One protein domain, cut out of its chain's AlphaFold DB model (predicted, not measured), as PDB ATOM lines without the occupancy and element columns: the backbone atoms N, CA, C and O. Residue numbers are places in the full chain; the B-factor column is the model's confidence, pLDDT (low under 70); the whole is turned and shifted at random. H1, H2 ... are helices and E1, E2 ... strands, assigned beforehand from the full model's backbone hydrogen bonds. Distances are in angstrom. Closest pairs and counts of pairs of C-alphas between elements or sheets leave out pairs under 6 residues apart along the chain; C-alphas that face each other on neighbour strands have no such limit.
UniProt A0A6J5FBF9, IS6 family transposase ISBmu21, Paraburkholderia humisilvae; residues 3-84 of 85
ATOM      1  N   GLU A   3      36.717 -78.402  29.918       89.81
ATOM      2  CA  GLU A   3      37.263 -79.619  29.301       89.81
ATOM      3  C   GLU A   3      36.826 -80.857  30.113       89.81
ATOM      4  O   GLU A   3      36.988 -80.877  31.335       89.81
ATOM      5  N   THR A   4      36.328 -81.922  29.471       91.12
ATOM      6  CA  THR A   4      35.952 -83.188  30.153       91.12
ATOM      7  C   THR A   4      36.022 -84.410  29.216       91.12
ATOM      8  O   THR A   4      35.860 -84.238  28.012       91.12
ATOM      9  N   TYR A   5      36.256 -85.648  29.698       92.62
ATOM     10  CA  TYR A   5      36.111 -86.860  28.852       92.62
ATOM     11  C   TYR A   5      34.631 -87.266  28.794       92.62
ATOM     12  O   TYR A   5      33.986 -87.439  29.823       92.62
ATOM     13  N   ILE A   6      34.096 -87.450  27.581       94.94
ATOM     14  CA  ILE A   6      32.790 -88.089  27.347       94.94
ATOM     15  C   ILE A   6      32.933 -89.366  26.506       94.94
ATOM     16  O   ILE A   6      33.822 -89.468  25.652       94.94
ATOM     17  N   LYS A   7      32.066 -90.361  26.735       96.19
ATOM     18  CA  LYS A   7      32.130 -91.653  26.034       96.19
ATOM     19  C   LYS A   7      31.382 -91.597  24.704       96.19
ATOM     20  O   LYS A   7      30.156 -91.626  24.673       96.19
ATOM     21  N   VAL A   8      32.115 -91.568  23.593       93.25
ATOM     22  CA  VAL A   8      31.549 -91.524  22.234       93.25
ATOM     23  C   VAL A   8      31.795 -92.861  21.546       93.25
ATOM     24  O   VAL A   8      32.942 -93.213  21.274       93.25
ATOM     25  N   LYS A   9      30.720 -93.617  21.272       93.94
ATOM     26  CA  LYS A   9      30.768 -94.961  20.654       93.94
ATOM     27  C   LYS A   9      31.823 -95.883  21.305       93.94
ATOM     28  O   LYS A   9      32.596 -96.545  20.625       93.94
ATOM     29  N   GLY A  10      31.877 -95.881  22.640       95.06
ATOM     30  CA  GLY A  10      32.779 -96.719  23.443       95.06
ATOM     31  C   GLY A  10      34.117 -96.081  23.855       95.06
ATOM     32  O   GLY A  10      34.693 -96.521  24.845       95.06
ATOM     33  N   GLN A  11      34.584 -95.028  23.176       94.94
ATOM     34  CA  GLN A  11      35.897 -94.393  23.398       94.94
ATOM     35  C   GLN A  11      35.782 -93.153  24.314       94.94
ATOM     36  O   GLN A  11      34.821 -92.398  24.142       94.94
ATOM     37  N   TRP A  12      36.743 -92.867  25.217       95.31
ATOM     38  CA  TRP A  12      36.850 -91.496  25.769       95.31
ATOM     39  C   TRP A  12      37.252 -90.546  24.641       95.31
ATOM     40  O   TRP A  12      38.117 -90.874  23.828       95.31
ATOM     41  N   LYS A  13      36.662 -89.352  24.629       95.06
ATOM     42  CA  LYS A  13      37.143 -88.190  23.875       95.06
ATOM     43  C   LYS A  13      37.009 -86.966  24.765       95.06
ATOM     44  O   LYS A  13      36.029 -86.864  25.501       95.06
ATOM     45  N   TYR A  14      37.969 -86.054  24.696       93.69
ATOM     46  CA  TYR A  14      37.889 -84.778  25.393       93.69
ATOM     47  C   TYR A  14      36.913 -83.863  24.655       93.69
ATOM     48  O   TYR A  14      37.114 -83.552  23.480       93.69
ATOM     49  N   LEU A  15      35.850 -83.474  25.349       94.31
ATOM     50  CA  LEU A  15      34.935 -82.412  24.973       94.31
ATOM     51  C   LEU A  15      35.503 -81.089  25.485       94.31
ATOM     52  O   LEU A  15      35.620 -80.892  26.692       94.31
ATOM     53  N   TYR A  16      35.823 -80.204  24.551       94.75
ATOM     54  CA  TYR A  16      36.021 -78.777  24.767       94.75
ATOM     55  C   TYR A  16      34.670 -78.089  24.593       94.75
ATOM     56  O   TYR A  16      33.983 -78.377  23.608       94.75
ATOM     57  N   ARG A  17      34.281 -77.195  25.508       94.75
ATOM     58  CA  ARG A  17      32.989 -76.494  25.438       94.75
ATOM     59  C   ARG A  17      33.075 -75.073  25.986       94.75
ATOM     60  O   ARG A  17      33.715 -74.822  27.007       94.75
ATOM     61  N   ALA A  18      32.374 -74.142  25.349       94.31
ATOM     62  CA  ALA A  18      32.088 -72.822  25.899       94.31
ATOM     63  C   ALA A  18      30.579 -72.633  26.059       94.31
ATOM     64  O   ALA A  18      29.791 -73.071  25.223       94.31
ATOM     65  N   VAL A  19      30.215 -71.947  27.136       94.00
ATOM     66  CA  VAL A  19      28.879 -71.408  27.373       94.00
ATOM     67  C   VAL A  19      28.996 -69.904  27.596       94.00
ATOM     68  O   VAL A  19      30.066 -69.437  28.005       94.00
ATOM     69  N   ASP A  20      27.930 -69.171  27.299       92.12
ATOM     70  CA  ASP A  20      27.806 -67.746  27.611       92.12
ATOM     71  C   ASP A  20      27.410 -67.515  29.089       92.12
ATOM     72  O   ASP A  20      27.491 -68.421  29.924       92.12
ATOM     73  N   ASN A  21      27.018 -66.283  29.431       89.25
ATOM     74  CA  ASN A  21      26.597 -65.919  30.788       89.25
ATOM     75  C   ASN A  21      25.158 -66.360  31.127       89.25
ATOM     76  O   ASN A  21      24.797 -66.363  32.301       89.25
ATOM     77  N   GLU A  22      24.348 -66.711  30.126       92.88
ATOM     78  CA  GLU A  22      22.967 -67.193  30.278       92.88
ATOM     79  C   GLU A  22      22.909 -68.734  30.337       92.88
ATOM     80  O   GLU A  22      21.922 -69.314  30.785       92.88
ATOM     81  N   GLY A  23      24.003 -69.401  29.950       90.06
ATOM     82  CA  GLY A  23      24.177 -70.852  29.964       90.06
ATOM     83  C   GLY A  23      24.032 -71.516  28.592       90.06
ATOM     84  O   GLY A  23      24.170 -72.741  28.499       90.06
ATOM     85  N   ASN A  24      23.796 -70.750  27.520       92.69
ATOM     86  CA  ASN A  24      23.696 -71.298  26.167       92.69
ATOM     87  C   ASN A  24      25.070 -71.790  25.699       92.69
ATOM     88  O   ASN A  24      26.101 -71.208  26.033       92.69
ATOM     89  N   THR A  25      25.112 -72.867  24.910       93.12
ATOM     90  CA  THR A  25      26.378 -73.396  24.370       93.12
ATOM     91  C   THR A  25      26.802 -72.617  23.128       93.12
ATOM     92  O   THR A  25      26.069 -72.587  22.147       93.12
ATOM     93  N   VAL A  26      28.005 -72.039  23.171       93.75
ATOM     94  CA  VAL A  26      28.572 -71.188  22.108       93.75
ATOM     95  C   VAL A  26      29.281 -72.029  21.041       93.75
ATOM     96  O   VAL A  26      29.038 -71.880  19.849       93.75
ATOM     97  N   ASP A  27      30.152 -72.952  21.454       95.25
ATOM     98  CA  ASP A  27      30.755 -73.947  20.560       95.25
ATOM     99  C   ASP A  27      31.229 -75.171  21.365       95.25
ATOM    100  O   ASP A  27      31.388 -75.116  22.592       95.25
ATOM    101  N   PHE A  28      31.455 -76.293  20.675       94.62
ATOM    102  CA  PHE A  28      31.999 -77.515  21.265       94.62
ATOM    103  C   PHE A  28      32.878 -78.311  20.285       94.62
ATOM    104  O   PHE A  28      32.548 -78.482  19.107       94.62
ATOM    105  N   LEU A  29      34.008 -78.845  20.754       94.19
ATOM    106  CA  LEU A  29      34.948 -79.630  19.941       94.19
ATOM    107  C   LEU A  29      35.335 -80.930  20.646       94.19
ATOM    108  O   LEU A  29      35.743 -80.926  21.801       94.19
ATOM    109  N   LEU A  30      35.269 -82.045  19.916       94.50
ATOM    110  CA  LEU A  30      35.771 -83.337  20.380       94.50
ATOM    111  C   LEU A  30      37.199 -83.586  19.886       94.50
ATOM    112  O   LEU A  30      37.487 -83.474  18.691       94.50
ATOM    113  N   ARG A  31      38.086 -83.970  20.806       93.81
ATOM    114  CA  ARG A  31      39.496 -84.309  20.553       93.81
ATOM    115  C   ARG A  31      39.859 -85.644  21.205       93.81
ATOM    116  O   ARG A  31      39.243 -86.061  22.180       93.81
ATOM    117  N   ALA A  32      40.866 -86.327  20.663       90.56
ATOM    118  CA  ALA A  32      41.392 -87.564  21.250       90.56
ATOM    119  C   ALA A  32      42.312 -87.306  22.460       90.56
ATOM    120  O   ALA A  32      42.431 -88.159  23.334       90.56
ATOM    121  N   HIS A  33      42.925 -86.122  22.527       88.12
ATOM    122  CA  HIS A  33      43.908 -85.734  23.538       88.12
ATOM    123  C   HIS A  33      43.552 -84.371  24.142       88.12
ATOM    124  O   HIS A  33      42.862 -83.571  23.502       88.12
ATOM    125  N   ARG A  34      44.024 -84.140  25.373       87.12
ATOM    126  CA  ARG A  34      43.956 -82.865  26.093       87.12
ATOM    127  C   ARG A  34      45.338 -82.223  26.056       87.12
ATOM    128  O   ARG A  34      46.226 -82.641  26.794       87.12
ATOM    129  N   ASP A  35      45.532 -81.255  25.171       90.25
ATOM    130  CA  ASP A  35      46.831 -80.626  24.926       90.25
ATOM    131  C   ASP A  35      46.673 -79.164  24.462       90.25
ATOM    132  O   ASP A  35      45.579 -78.725  24.099       90.25
ATOM    133  N   LYS A  36      47.766 -78.387  24.474       92.81
ATOM    134  CA  LYS A  36      47.742 -76.964  24.083       92.81
ATOM    135  C   LYS A  36      47.274 -76.751  22.635       92.81
ATOM    136  O   LYS A  36      46.629 -75.743  22.364       92.81
ATOM    137  N   ALA A  37      47.562 -77.662  21.704       93.69
ATOM    138  CA  ALA A  37      47.142 -77.529  20.307       93.69
ATOM    139  C   ALA A  37      45.656 -77.889  20.113       93.69
ATOM    140  O   ALA A  37      44.980 -77.279  19.285       93.69
ATOM    141  N   ALA A  38      45.130 -78.835  20.895       93.69
ATOM    142  CA  ALA A  38      43.702 -79.121  21.008       93.69
ATOM    143  C   ALA A  38      42.926 -77.908  21.556       93.69
ATOM    144  O   ALA A  38      41.954 -77.487  20.928       93.69
ATOM    145  N   ALA A  39      43.406 -77.310  22.652       94.25
ATOM    146  CA  ALA A  39      42.828 -76.100  23.237       94.25
ATOM    147  C   ALA A  39      42.928 -74.886  22.292       94.25
ATOM    148  O   ALA A  39      41.932 -74.206  22.060       94.25
ATOM    149  N   ARG A  40      44.093 -74.647  21.672       94.81
ATOM    150  CA  ARG A  40      44.295 -73.541  20.718       94.81
ATOM    151  C   ARG A  40      43.340 -73.644  19.525       94.81
ATOM    152  O   ARG A  40      42.557 -72.723  19.319       94.81
ATOM    153  N   ARG A  41      43.287 -74.805  18.853       94.94
ATOM    154  CA  ARG A  41      42.343 -75.065  17.744       94.94
ATOM    155  C   ARG A  41      40.873 -74.943  18.149       94.94
ATOM    156  O   ARG A  41      40.037 -74.684  17.285       94.94
ATOM    157  N   TYR A  42      40.541 -75.177  19.420       95.38
ATOM    158  CA  TYR A  42      39.200 -74.910  19.923       95.38
ATOM    159  C   TYR A  42      38.916 -73.404  19.964       95.38
ATOM    160  O   TYR A  42      37.913 -72.976  19.400       95.38
ATOM    161  N   PHE A  43      39.804 -72.602  20.562       95.19
ATOM    162  CA  PHE A  43      39.629 -71.149  20.630       95.19
ATOM    163  C   PHE A  43      39.632 -70.487  19.249       95.19
ATOM    164  O   PHE A  43      38.734 -69.694  18.986       95.19
ATOM    165  N   ASP A  44      40.558 -70.857  18.353       95.12
ATOM    166  CA  ASP A  44      40.603 -70.330  16.978       95.12
ATOM    167  C   ASP A  44      39.242 -70.502  16.280       95.12
ATOM    168  O   ASP A  44      38.655 -69.541  15.791       95.12
ATOM    169  N   ARG A  45      38.695 -71.729  16.303       95.88
ATOM    170  CA  ARG A  45      37.426 -72.066  15.642       95.88
ATOM    171  C   ARG A  45      36.204 -71.474  16.349       95.88
ATOM    172  O   ARG A  45      35.231 -71.120  15.689       95.88
ATOM    173  N   ALA A  46      36.217 -71.394  17.678       95.12
ATOM    174  CA  ALA A  46      35.109 -70.813  18.430       95.12
ATOM    175  C   ALA A  46      34.979 -69.305  18.152       95.12
ATOM    176  O   ALA A  46      33.856 -68.814  18.046       95.12
ATOM    177  N   ILE A  47      36.108 -68.604  17.986       94.62
ATOM    178  CA  ILE A  47      36.163 -67.171  17.661       94.62
ATOM    179  C   ILE A  47      35.779 -66.921  16.197       94.62
ATOM    180  O   ILE A  47      34.913 -66.091  15.937       94.62
ATOM    181  N   ASP A  48      36.342 -67.689  15.258       94.75
ATOM    182  CA  ASP A  48      35.989 -67.674  13.825       94.75
ATOM    183  C   ASP A  48      34.469 -67.787  13.583       94.75
ATOM    184  O   ASP A  48      33.911 -67.127  12.711       94.75
ATOM    185  N   ARG A  49      33.777 -68.581  14.411       95.31
ATOM    186  CA  ARG A  49      32.335 -68.842  14.290       95.31
ATOM    187  C   ARG A  49      31.418 -67.870  15.028       95.31
ATOM    188  O   ARG A  49      30.286 -67.692  14.591       95.31
ATOM    189  N   ASN A  50      31.856 -67.319  16.162       93.81
ATOM    190  CA  ASN A  50      30.982 -66.591  17.096       93.81
ATOM    191  C   ASN A  50      31.442 -65.150  17.384       93.81
ATOM    192  O   ASN A  50      30.801 -64.449  18.165       93.81
ATOM    193  N   GLY A  51      32.541 -64.701  16.773       92.56
ATOM    194  CA  GLY A  51      33.162 -63.412  17.062       92.56
ATOM    195  C   GLY A  51      34.083 -63.440  18.286       92.56
ATOM    196  O   GLY A  51      34.299 -64.468  18.931       92.56
ATOM    197  N   GLU A  52      34.679 -62.287  18.589       91.94
ATOM    198  CA  GLU A  52      35.759 -62.187  19.574       91.94
ATOM    199  C   GLU A  52      35.226 -61.947  21.003       91.94
ATOM    200  O   GLU A  52      34.585 -60.925  21.258       91.94
ATOM    201  N   PRO A  53      35.493 -62.841  21.976       93.75
ATOM    202  CA  PRO A  53      35.008 -62.677  23.341       93.75
ATOM    203  C   PRO A  53      35.884 -61.695  24.130       93.75
ATOM    204  O   PRO A  53      37.070 -61.936  24.348       93.75
ATOM    205  N   GLY A  54      35.287 -60.631  24.675       94.12
ATOM    206  CA  GLY A  54      36.004 -59.665  25.523       94.12
ATOM    207  C   GLY A  54      36.542 -60.241  26.847       94.12
ATOM    208  O   GLY A  54      37.394 -59.635  27.496       94.12
ATOM    209  N   THR A  55      36.062 -61.408  27.289       95.00
ATOM    210  CA  THR A  55      36.598 -62.154  28.440       95.00
ATOM    211  C   THR A  55      36.308 -63.643  28.279       95.00
ATOM    212  O   THR A  55      35.189 -64.018  27.937       95.00
ATOM    213  N   VAL A  56      37.284 -64.502  28.586       94.81
ATOM    214  CA  VAL A  56      37.116 -65.962  28.611       94.81
ATOM    215  C   VAL A  56      37.448 -66.489  30.004       94.81
ATOM    216  O   VAL A  56      38.573 -66.358  30.488       94.81
ATOM    217  N   THR A  57      36.458 -67.117  30.643       94.44
ATOM    218  CA  THR A  57      36.648 -67.842  31.907       94.44
ATOM    219  C   THR A  57      36.940 -69.317  31.627       94.44
ATOM    220  O   THR A  57      36.152 -69.982  30.945       94.44
ATOM    221  N   VAL A  58      38.051 -69.823  32.163       92.56
ATOM    222  CA  VAL A  58      38.533 -71.210  32.041       92.56
ATOM    223  C   VAL A  58      38.670 -71.882  33.411       92.56
ATOM    224  O   VAL A  58      38.637 -71.233  34.461       92.56
ATOM    225  N   ASP A  59      38.832 -73.201  33.402       86.31
ATOM    226  CA  ASP A  59      39.263 -73.986  34.557       86.31
ATOM    227  C   ASP A  59      40.767 -73.782  34.861       86.31
ATOM    228  O   ASP A  59      41.457 -72.951  34.265       86.31
ATOM    229  N   LYS A  60      41.314 -74.576  35.787       84.88
ATOM    230  CA  LYS A  60      42.750 -74.573  36.128       84.88
ATOM    231  C   LYS A  60      43.613 -75.359  35.122       84.88
ATOM    232  O   LYS A  60      44.697 -75.827  35.464       84.88
ATOM    233  N   SER A  61      43.148 -75.522  33.884       86.12
ATOM    234  CA  SER A  61      43.894 -76.191  32.819       86.12
ATOM    235  C   SER A  61      45.058 -75.336  32.333       86.12
ATOM    236  O   SER A  61      44.868 -74.285  31.718       86.12
ATOM    237  N   GLY A  62      46.279 -75.840  32.529       88.50
ATOM    238  CA  GLY A  62      47.473 -75.265  31.908       88.50
ATOM    239  C   GLY A  62      47.420 -75.300  30.374       88.50
ATOM    240  O   GLY A  62      47.989 -74.423  29.734       88.50
ATOM    241  N   ALA A  63      46.688 -76.250  29.774       91.44
ATOM    242  CA  ALA A  63      46.496 -76.304  28.324       91.44
ATOM    243  C   ALA A  63      45.601 -75.159  27.823       91.44
ATOM    244  O   ALA A  63      45.944 -74.522  26.829       91.44
ATOM    245  N   ASN A  64      44.504 -74.853  28.531       91.69
ATOM    246  CA  ASN A  64      43.629 -73.727  28.190       91.69
ATOM    247  C   ASN A  64      44.327 -72.378  28.390       91.69
ATOM    248  O   ASN A  64      44.267 -71.528  27.503       91.69
ATOM    249  N   LEU A  65      45.018 -72.197  29.523       93.50
ATOM    250  CA  LEU A  65      45.757 -70.967  29.813       93.50
ATOM    251  C   LEU A  65      46.851 -70.724  28.763       93.50
ATOM    252  O   LEU A  65      46.810 -69.715  28.064       93.50
ATOM    253  N   ALA A  66      47.745 -71.696  28.556       94.00
ATOM    254  CA  ALA A  66      48.851 -71.560  27.609       94.00
ATOM    255  C   ALA A  66      48.399 -71.487  26.139       94.00
ATOM    256  O   ALA A  66      49.182 -71.068  25.282       94.00
ATOM    257  N   ALA A  67      47.166 -71.898  25.817       94.75
ATOM    258  CA  ALA A  67      46.548 -71.673  24.512       94.75
ATOM    259  C   ALA A  67      46.025 -70.236  24.358       94.75
ATOM    260  O   ALA A  67      46.291 -69.624  23.327       94.75
ATOM    261  N   LEU A  68      45.344 -69.685  25.371       94.75
ATOM    262  CA  LEU A  68      44.849 -68.301  25.366       94.75
ATOM    263  C   LEU A  68      45.984 -67.268  25.429       94.75
ATOM    264  O   LEU A  68      45.936 -66.270  24.718       94.75
ATOM    265  N   GLU A  69      47.036 -67.524  26.206       94.69
ATOM    266  CA  GLU A  69      48.256 -66.700  26.217       94.69
ATOM    267  C   GLU A  69      48.901 -66.652  24.824       94.69
ATOM    268  O   GLU A  69      49.191 -65.581  24.299       94.69
ATOM    269  N   SER A  70      49.037 -67.819  24.186       95.31
ATOM    270  CA  SER A  70      49.603 -67.970  22.840       95.31
ATOM    271  C   SER A  70      48.717 -67.424  21.725       95.31
ATOM    272  O   SER A  70      49.205 -67.189  20.628       95.31
ATOM    273  N   LEU A  71      47.416 -67.286  21.972       94.62
ATOM    274  CA  LEU A  71      46.474 -66.614  21.085       94.62
ATOM    275  C   LEU A  71      46.590 -65.089  21.258       94.62
ATOM    276  O   LEU A  71      46.566 -64.351  20.281       94.62
ATOM    277  N   ASN A  72      46.762 -64.612  22.493       95.50
ATOM    278  CA  ASN A  72      46.906 -63.190  22.804       95.50
ATOM    279  C   ASN A  72      48.218 -62.577  22.297       95.50
ATOM    280  O   ASN A  72      48.224 -61.398  21.960       95.50
ATOM    281  N   THR A  73      49.301 -63.352  22.171       95.38
ATOM    282  CA  THR A  73      50.551 -62.883  21.535       95.38
ATOM    283  C   THR A  73      50.404 -62.540  20.049       95.38
ATOM    284  O   THR A  73      51.271 -61.876  19.492       95.38
ATOM    285  N   GLU A  74      49.317 -62.971  19.405       91.75
ATOM    286  CA  GLU A  74      49.020 -62.730  17.986       91.75
ATOM    287  C   GLU A  74      47.959 -61.622  17.790       91.75
ATOM    288  O   GLU A  74      47.488 -61.400  16.675       91.75
ATOM    289  N   ARG A  75      47.548 -60.928  18.866       90.50
ATOM    290  CA  ARG A  75      46.375 -60.036  18.888       90.50
ATOM    291  C   ARG A  75      46.715 -58.606  19.296       90.50
ATOM    292  O   ARG A  75      47.337 -58.374  20.326       90.50
ATOM    293  N   ALA A  76      46.192 -57.634  18.544       90.44
ATOM    294  CA  ALA A  76      46.278 -56.212  18.893       90.44
ATOM    295  C   ALA A  76      45.465 -55.852  20.155       90.44
ATOM    296  O   ALA A  76      45.828 -54.943  20.896       90.44
ATOM    297  N   THR A  77      44.370 -56.574  20.420       92.31
ATOM    298  CA  THR A  77      43.575 -56.461  21.651       92.31
ATOM    299  C   THR A  77      43.521 -57.829  22.338       92.31
ATOM    300  O   THR A  77      42.870 -58.740  21.821       92.31
ATOM    301  N   PRO A  78      44.216 -58.018  23.476       94.75
ATOM    302  CA  PRO A  78      44.213 -59.288  24.197       94.75
ATOM    303  C   PRO A  78      42.843 -59.638  24.793       94.75
ATOM    304  O   PRO A  78      42.192 -58.813  25.435       94.75
ATOM    305  N   ILE A  79      42.449 -60.904  24.662       95.25
ATOM    306  CA  ILE A  79      41.289 -61.482  25.344       95.25
ATOM    307  C   ILE A  79      41.603 -61.583  26.838       95.25
ATOM    308  O   ILE A  79      42.589 -62.210  27.239       95.25
ATOM    309  N   LYS A  80      40.746 -61.011  27.690       96.31
ATOM    310  CA  LYS A  80      40.911 -61.087  29.146       96.31
ATOM    311  C   LYS A  80      40.661 -62.515  29.641       96.31
ATOM    312  O   LYS A  80      39.536 -63.009  29.586       96.31
ATOM    313  N   VAL A  81      41.697 -63.169  30.156       94.44
ATOM    314  CA  VAL A  81      41.599 -64.526  30.717       94.44
ATOM    315  C   VAL A  81      41.239 -64.462  32.201       94.44
ATOM    316  O   VAL A  81      41.801 -63.665  32.954       94.44
ATOM    317  N   ARG A  82      40.319 -65.325  32.642       93.44
ATOM    318  CA  ARG A  82      40.009 -65.563  34.060       93.44
ATOM    319  C   ARG A  82      40.077 -67.059  34.348       93.44
ATOM    320  O   ARG A  82      39.422 -67.834  33.665       93.44
ATOM    321  N   GLN A  83      40.802 -67.464  35.387       88.25
ATOM    322  CA  GLN A  83      40.712 -68.829  35.911       88.25
ATOM    323  C   GLN A  83      39.691 -68.889  37.051       88.25
ATOM    324  O   GLN A  83      39.638 -67.984  37.891       88.25
ATOM    325  N   ASN A  84      38.883 -69.947  37.088       78.88
ATOM    326  CA  ASN A  84      38.034 -70.243  38.242       78.88
ATOM    327  C   ASN A  84      38.866 -70.773  39.424       78.88
ATOM    328  O   ASN A  84      39.905 -71.414  39.242       78.88
TER     329      ASN A  84
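What this domain is: This is residues 3 to 84 of the 85 residues of the protein "IS6 family transposase ISBmu21" of Paraburkholderia humisilvae (UniProt A0A6J5FBF9). A strongly twisted sheet of three antiparallel strands, E1 E2 E3, makes one end of an elongated body, and H1 packs slantwise on one of its faces, mainly on E3. Toward the other end, H2 packs on H1 at a steep angle, and H2 links E4 and E5, two short parallel strands side by side. The printed part has 82 residues with two named helices and five named strands, in the order E1 E2 E3 H1 E4 H2 E5; the class is mixed, helices and strands. It is compact, with a radius of gyration of the C-alphas of 12.6 A, and spans 43 by 27 by 24 A.

How they stand to each other: The larger sheet has E2, residues 11 to 19, as its inner strand, with the edge strands E1, residues 3 to 8, and E3, residues 25 to 31. These three form a meander, each strand the antiparallel neighbour of the one before, and both E1 and E2 and E2 and E3 are hairpins. Between E1 and E2, N 6 and O 13 are 2.9 A apart, within hydrogen-bond range; between E2 and E3, N 16 and O 29 are 2.8 A apart, also within range. H1, residues 36 to 50, is on this sheet at a height of 8.7 A, in two layers, a helix on one face of a sheet. It lies over E3 and only just over E2, where 3 of its C-alphas fall, and runs slantwise to the strands, at 34 degrees to E3 on the local plane. The closest C-alphas of E3 and H1 are those of Asp 27 and Ala 46, 5.8 A apart. H2, residues 62 to 72, is not on this sheet. H1 and H2 touch, with the closest C-alphas at Lys 36 and Ala 63, 4.5 A apart, and run the same way at a steep tilt of 52 degrees. E4, residues 55 to 58, and E5, residues 80 to 83, are parallel neighbours, and N 58 and O 82 are 2.8 A apart. E4, H2 and E5 form a strand-helix-strand unit, two parallel neighbour strands with a helix between, and its crossover is right-handed. The closest C-alphas of H2 and E5 are those of Leu 68 and Val 81, 7.3 A apart. E2 and E4 are near each other, while E3 and H2 are apart. In H1 and H2 every O i to N i+4 pair is within hydrogen-bond range.

Where its parts are: E1 begins at C-alpha 3, (37.263, -79.619, 29.301), and measures 15.0 A from first to last C-alpha. E2 measures 24.4 A and E3 17.5 A. H1 begins at C-alpha 36, (47.742, -76.964, 24.083), and is 20.9 A long; H2 is 15.1 A long. E4 measures 9.9 A and E5 10.3 A, the latter ending at C-alpha 83, (40.712, -68.829, 35.911).

The domain as a whole: The C-alphas of Gly 10 and Ala 76 are the two farthest apart, at 42.9 A. The printed part has no cut. The link from H2 to E5, with 7 residues, is short, and the other links are tight. The mean pLDDT of the printed part is 93.0, and no printed residue is under 70.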